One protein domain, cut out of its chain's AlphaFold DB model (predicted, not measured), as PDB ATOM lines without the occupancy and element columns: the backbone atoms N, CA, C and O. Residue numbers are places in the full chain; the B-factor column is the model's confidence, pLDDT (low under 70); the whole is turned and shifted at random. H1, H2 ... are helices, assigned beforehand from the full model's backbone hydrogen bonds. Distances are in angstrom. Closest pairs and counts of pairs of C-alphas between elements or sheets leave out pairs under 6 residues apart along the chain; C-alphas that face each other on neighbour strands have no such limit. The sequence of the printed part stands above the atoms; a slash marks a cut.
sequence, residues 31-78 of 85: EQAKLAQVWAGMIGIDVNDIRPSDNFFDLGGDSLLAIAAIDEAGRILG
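AT A GLANCE: This is residues 31 to 78 of the 85 residues of a protein of Halomonas sp. ND22Bw (UniProt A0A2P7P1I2). Two helices, H1 and H2, stand side by side as a helical hairpin, running opposite ways. The long loop between them, residues 44 to 62, first doubles back beside H1 and then returns to where H2 begins, so that it makes a wide loop without a named element. The printed part has 48 residues, with two named helices, H1 then H2, and no named strand; its class is all helix. The whole is compact, with a radius of gyration of the C-alphas of 9.7 A, and rounded, spanning 25 by 21 by 17 A.

IN THESE COORDINATES: H1 is residues 31 to 43, 18.5 A from first to last C-alpha, and begins with C-alpha 31 at (32.888, 15.266, 28.021). Residues 44 to 62 follow, with a short helical run at residues 47 to 49. H2 is residues 63 to 77, the longest helix, 20.5 A from first to last C-alpha; C-alpha 63 is at (38.243, 4.053, 45.777) and C-alpha 77 at (27.244, 14.388, 31.832).

HOW THE PARTS SIT: H1 and H2 touch, with 11 pairs of C-alphas within 8 A. Their closest C-alphas are those of Leu 35 and Ala 73, 6.1 A apart. They run opposite ways at a shallow tilt of 35.0 degrees, only just short of steep, and form a helical hairpin. Their centres are 9.7 A apart. In H1 and H2 every O i to N i+4 pair is within hydrogen-bond range.

THE WHOLE: The two C-alphas farthest apart are those of Asp 58 and Gly 78, at 26.1 A. The printed part has no cut. The link from H1 to H2, 19 residues, is long; its C-alphas lie 6 to 12 A from the mean of the C-alphas. The mean pLDDT of the printed part is 83.9, and no printed residue is under 70.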
ATOM      1  N   GLU A  31      33.238  16.168  26.921       78.81
ATOM      2  CA  GLU A  31      32.888  15.266  28.021       78.81
ATOM      3  C   GLU A  31      34.103  14.874  28.877       78.81
ATOM      4  O   GLU A  31      34.037  14.896  30.105       78.81
ATOM      5  N   GLN A  32      35.230  14.552  28.242       81.94
ATOM      6  CA  GLN A  32      36.474  14.160  28.909       81.94
ATOM      7  C   GLN A  32      37.124  15.346  29.626       81.94
ATOM      8  O   GLN A  32      37.665  15.173  30.711       81.94
ATOM      9  N   ALA A  33      37.016  16.559  29.076       83.19
ATOM     10  CA  ALA A  33      37.495  17.777  29.727       83.19
ATOM     11  C   ALA A  33      36.728  18.060  31.028       83.19
ATOM     12  O   ALA A  33      37.330  18.407  32.042       83.19
ATOM     13  N   LYS A  34      35.402  17.858  31.025       83.94
ATOM     14  CA  LYS A  34      34.576  17.964  32.237       83.94
ATOM     15  C   LYS A  34      34.971  16.912  33.270       83.94
ATOM     16  O   LYS A  34      35.105  17.239  34.443       83.94
ATOM     17  N   LEU A  35      35.199  15.673  32.835       83.12
ATOM     18  CA  LEU A  35      35.649  14.603  33.723       83.12
ATOM     19  C   LEU A  35      37.026  14.909  34.334       83.12
ATOM     20  O   LEU A  35      37.196  14.781  35.542       83.12
ATOM     21  N   ALA A  36      37.975  15.383  33.524       86.81
ATOM     22  CA  ALA A  36      39.304  15.773  33.983       86.81
ATOM     23  C   ALA A  36      39.244  16.916  35.009       86.81
ATOM     24  O   ALA A  36      39.960  16.876  36.002       86.81
ATOM     25  N   GLN A  37      38.343  17.893  34.842       85.88
ATOM     26  CA  GLN A  37      38.117  18.937  35.853       85.88
ATOM     27  C   GLN A  37      37.631  18.380  37.194       85.88
ATOM     28  O   GLN A  37      38.116  18.801  38.244       85.88
ATOM     29  N   VAL A  38      36.705  17.421  37.167       86.62
ATOM     30  CA  VAL A  38      36.221  16.748  38.380       86.62
ATOM     31  C   VAL A  38      37.364  15.996  39.061       86.62
ATOM     32  O   VAL A  38      37.572  16.144  40.263       86.62
ATOM     33  N   TRP A  39      38.144  15.233  38.294       87.88
ATOM     34  CA  TRP A  39      39.263  14.446  38.815       87.88
ATOM     35  C   TRP A  39      40.370  15.323  39.394       87.88
ATOM     36  O   TRP A  39      40.824  15.066  40.506       87.88
ATOM     37  N   ALA A  40      40.747  16.392  38.695       88.75
ATOM     38  CA  ALA A  40      41.716  17.373  39.168       88.75
ATOM     39  C   ALA A  40      41.298  17.981  40.512       88.75
ATOM     40  O   ALA A  40      42.100  18.039  41.441       88.75
ATOM     41  N   GLY A  41      40.022  18.357  40.650       86.00
ATOM     42  CA  GLY A  41      39.485  18.896  41.900       86.00
ATOM     43  C   GLY A  41      39.443  17.884  43.050       86.00
ATOM     44  O   GLY A  41      39.576  18.275  44.207       86.00
ATOM     45  N   MET A  42      39.272  16.596  42.748       86.50
ATOM     46  CA  MET A  42      39.200  15.524  43.749       86.50
ATOM     47  C   MET A  42      40.577  15.039  44.208       86.50
ATOM     48  O   MET A  42      40.779  14.823  45.399       86.50
ATOM     49  N   ILE A  43      41.509  14.865  43.271       87.00
ATOM     50  CA  ILE A  43      42.864  14.360  43.533       87.00
ATOM     51  C   ILE A  43      43.796  15.505  43.974       87.00
ATOM     52  O   ILE A  43      44.756  15.283  44.708       87.00
ATOM     53  N   GLY A  44      43.502  16.746  43.575       86.62
ATOM     54  CA  GLY A  44      44.341  17.911  43.863       86.62
ATOM     55  C   GLY A  44      45.519  18.070  42.899       86.62
ATOM     56  O   GLY A  44      46.566  18.576  43.299       86.62
ATOM     57  N   ILE A  45      45.357  17.638  41.646       87.44
ATOM     58  CA  ILE A  45      46.339  17.794  40.557       87.44
ATOM     59  C   ILE A  45      45.843  18.802  39.517       87.44
ATOM     60  O   ILE A  45      44.668  19.171  39.517       87.44
ATOM     61  N   ASP A  46      46.721  19.255  38.622       85.06
ATOM     62  CA  ASP A  46      46.321  20.133  37.521       85.06
ATOM     63  C   ASP A  46      45.539  19.344  36.455       85.06
ATOM     64  O   ASP A  46      45.878  18.211  36.116       85.06
ATOM     65  N   VAL A  47      44.498  19.952  35.881       82.94
ATOM     66  CA  VAL A  47      43.721  19.368  34.772       82.94
ATOM     67  C   VAL A  47      44.605  19.103  33.553       82.94
ATOM     68  O   VAL A  47      44.346  18.165  32.805       82.94
ATOM     69  N   ASN A  48      45.648  19.915  33.349       81.25
ATOM     70  CA  ASN A  48      46.585  19.762  32.236       81.25
ATOM     71  C   ASN A  48      47.521  18.555  32.395       81.25
ATOM     72  O   ASN A  48      48.069  18.089  31.396       81.25
ATOM     73  N   ASP A  49      47.689  18.049  33.620       82.06
ATOM     74  CA  ASP A  49      48.472  16.841  33.884       82.06
ATOM     75  C   ASP A  49      47.668  15.563  33.597       82.06
ATOM     76  O   ASP A  49      48.256  14.493  33.464       82.06
ATOM     77  N   ILE A  50      46.341  15.666  33.445       83.50
ATOM     78  CA  ILE A  50      45.451  14.529  33.189       83.50
ATOM     79  C   ILE A  50      45.334  14.277  31.688       83.50
ATOM     80  O   ILE A  50      44.810  15.091  30.921       83.50
ATOM     81  N   ARG A  51      45.751  13.087  31.261       82.25
ATOM     82  CA  ARG A  51      45.607  12.613  29.884       82.25
ATOM     83  C   ARG A  51      44.373  11.723  29.736       82.25
ATOM     84  O   ARG A  51      43.998  11.016  30.666       82.25
ATOM     85  N   PRO A  52      43.772  11.651  28.533       75.56
ATOM     86  CA  PRO A  52      42.651  10.743  28.281       75.56
ATOM     87  C   PRO A  52      43.011   9.251  28.424       75.56
ATOM     88  O   PRO A  52      42.114   8.414  28.482       75.56
ATOM     89  N   SER A  53      44.304   8.916  28.444       79.44
ATOM     90  CA  SER A  53      44.825   7.568  28.689       79.44
ATOM     91  C   SER A  53      45.156   7.286  30.156       79.44
ATOM     92  O   SER A  53      45.530   6.154  30.457       79.44
ATOM     93  N   ASP A  54      45.076   8.283  31.041       83.31
ATOM     94  CA  ASP A  54      45.484   8.112  32.432       83.31
ATOM     95  C   ASP A  54      44.419   7.382  33.237       83.31
ATOM     96  O   ASP A  54      43.209   7.569  33.069       83.31
ATOM     97  N   ASN A  55      44.897   6.545  34.148       83.69
ATOM     98  CA  ASN A  55      44.048   5.874  35.105       83.69
ATOM     99  C   ASN A  55      43.895   6.737  36.361       83.69
ATOM    100  O   ASN A  55      44.877   7.227  36.914       83.69
ATOM    101  N   PHE A  56      42.666   6.852  36.860       82.50
ATOM    102  CA  PHE A  56      42.351   7.547  38.107       82.50
ATOM    103  C   PHE A  56      43.216   7.078  39.292       82.50
ATOM    104  O   PHE A  56      43.657   7.897  40.096       82.50
ATOM    105  N   PHE A  57      43.497   5.773  39.386       81.62
ATOM    106  CA  PHE A  57      44.314   5.215  40.470       81.62
ATOM    107  C   PHE A  57      45.807   5.545  40.327       81.62
ATOM    108  O   PHE A  57      46.480   5.753  41.334       81.62
ATOM    109  N   ASP A  58      46.312   5.647  39.094       83.44
ATOM    110  CA  ASP A  58      47.720   5.980  38.830       83.44
ATOM    111  C   ASP A  58      48.015   7.452  39.152       83.44
ATOM    112  O   ASP A  58      49.121   7.798  39.561       83.44
ATOM    113  N   LEU A  59      46.997   8.311  39.040       84.19
ATOM    114  CA  LEU A  59      47.049   9.723  39.421       84.19
ATOM    115  C   LEU A  59      47.005   9.945  40.946       84.19
ATOM    116  O   LEU A  59      47.138  11.077  41.401       84.19
ATOM    117  N   GLY A  60      46.835   8.884  41.743       82.31
ATOM    118  CA  GLY A  60      46.728   8.966  43.204       82.31
ATOM    119  C   GLY A  60      45.294   9.042  43.726       82.31
ATOM    120  O   GLY A  60      45.086   9.352  44.898       82.31
ATOM    121  N   GLY A  61      44.301   8.755  42.882       83.62
ATOM    122  CA  GLY A  61      42.915   8.627  43.307       83.62
ATOM    123  C   GLY A  61      42.666   7.367  44.144       83.62
ATOM    124  O   GLY A  61      43.250   6.309  43.906       83.62
ATOM    125  N   ASP A  62      41.761   7.463  45.118       86.06
ATOM    126  CA  ASP A  62      41.331   6.334  45.948       86.06
ATOM    127  C   ASP A  62      39.917   5.843  45.593       86.06
ATOM    128  O   ASP A  62      39.157   6.486  44.869       86.06
ATOM    129  N   SER A  63      39.535   4.670  46.094       84.50
ATOM    130  CA  SER A  63      38.243   4.053  45.777       84.50
ATOM    131  C   SER A  63      37.028   4.869  46.234       84.50
ATOM    132  O   SER A  63      35.983   4.791  45.588       84.50
ATOM    133  N   LEU A  64      37.139   5.665  47.301       85.00
ATOM    134  CA  LEU A  64      36.068   6.554  47.749       85.00
ATOM    135  C   LEU A  64      35.938   7.753  46.804       85.00
ATOM    136  O   LEU A  64      34.824   8.082  46.387       85.00
ATOM    137  N   LEU A  65      37.064   8.356  46.412       86.12
ATOM    138  CA  LEU A  65      37.075   9.427  45.418       86.12
ATOM    139  C   LEU A  65      36.590   8.938  44.050       86.12
ATOM    140  O   LEU A  65      35.873   9.669  43.380       86.12
ATOM    141  N   ALA A  66      36.887   7.698  43.655       83.25
ATOM    142  CA  ALA A  66      36.395   7.124  42.402       83.25
ATOM    143  C   ALA A  66      34.859   7.026  42.379       83.25
ATOM    144  O   ALA A  66      34.224   7.356  41.379       83.25
ATOM    145  N   ILE A  67      34.245   6.615  43.494       85.69
ATOM    146  CA  ILE A  67      32.780   6.571  43.627       85.69
ATOM    147  C   ILE A  67      32.194   7.987  43.551       85.69
ATOM    148  O   ILE A  67      31.218   8.202  42.831       85.69
ATOM    149  N   ALA A  68      32.798   8.953  44.248       86.69
ATOM    150  CA  ALA A  68      32.372  10.351  44.195       86.69
ATOM    151  C   ALA A  68      32.524  10.950  42.785       86.69
ATOM    152  O   ALA A  68      31.629  11.645  42.308       86.69
ATOM    153  N   ALA A  69      33.615  10.625  42.088       85.25
ATOM    154  CA  ALA A  69      33.874  11.041  40.716       85.25
ATOM    155  C   ALA A  69      32.819  10.500  39.750       85.25
ATOM    156  O   ALA A  69      32.379  11.230  38.869       85.25
ATOM    157  N   ILE A  70      32.389   9.245  39.916       84.69
ATOM    158  CA  ILE A  70      31.332   8.633  39.101       84.69
ATOM    159  C   ILE A  70      29.981   9.327  39.328       84.69
ATOM    160  O   ILE A  70      29.269   9.577  38.353       84.69
ATOM    161  N   ASP A  71      29.626   9.654  40.577       86.50
ATOM    162  CA  ASP A  71      28.372  10.361  40.886       86.50
ATOM    163  C   ASP A  71      28.364  11.776  40.289       86.50
ATOM    164  O   ASP A  71      27.417  12.170  39.604       86.50
ATOM    165  N   GLU A  72      29.462  12.512  40.471       85.38
ATOM    166  CA  GLU A  72      29.603  13.876  39.963       85.38
ATOM    167  C   GLU A  72      29.670  13.907  38.432       85.38
ATOM    168  O   GLU A  72      28.966  14.683  37.781       85.38
ATOM    169  N   ALA A  73      30.431  12.994  37.825       84.12
ATOM    170  CA  ALA A  73      30.453  12.829  36.379       84.12
ATOM    171  C   ALA A  73      29.058  12.485  35.841       84.12
ATOM    172  O   ALA A  73      28.629  13.071  34.850       84.12
ATOM    173  N   GLY A  74      28.315  11.600  36.512       83.50
ATOM    174  CA  GLY A  74      26.946  11.255  36.136       83.50
ATOM    175  C   GLY A  74      25.985  12.444  36.193       83.50
ATOM    176  O   GLY A  74      25.161  12.617  35.291       83.50
ATOM    177  N   ARG A  75      26.124  13.311  37.205       82.94
ATOM    178  CA  ARG A  75      25.361  14.565  37.313       82.94
ATOM    179  C   ARG A  75      25.665  15.542  36.184       82.94
ATOM    180  O   ARG A  75      24.737  16.128  35.630       82.94
ATOM    181  N   ILE A  76      26.940  15.727  35.853       82.25
ATOM    182  CA  ILE A  76      27.382  16.729  34.874       82.25
ATOM    183  C   ILE A  76      27.130  16.263  33.433       82.25
ATOM    184  O   ILE A  76      26.787  17.067  32.562       82.25
ATOM    185  N   LEU A  77      27.335  14.974  33.167       77.88
ATOM    186  CA  LEU A  77      27.244  14.388  31.832       77.88
ATOM    187  C   LEU A  77      25.819  13.930  31.484       77.88
ATOM    188  O   LEU A  77      25.494  13.770  30.310       77.88
ATOM    189  N   GLY A  78      24.951  13.749  32.485       77.88
ATOM    190  CA  GLY A  78      23.552  13.362  32.286       77.88
ATOM    191  C   GLY A  78      23.352  11.894  31.896       77.88
ATOM    192  O   GLY A  78      22.246  11.507  31.519       77.88
TER     193      GLY A  78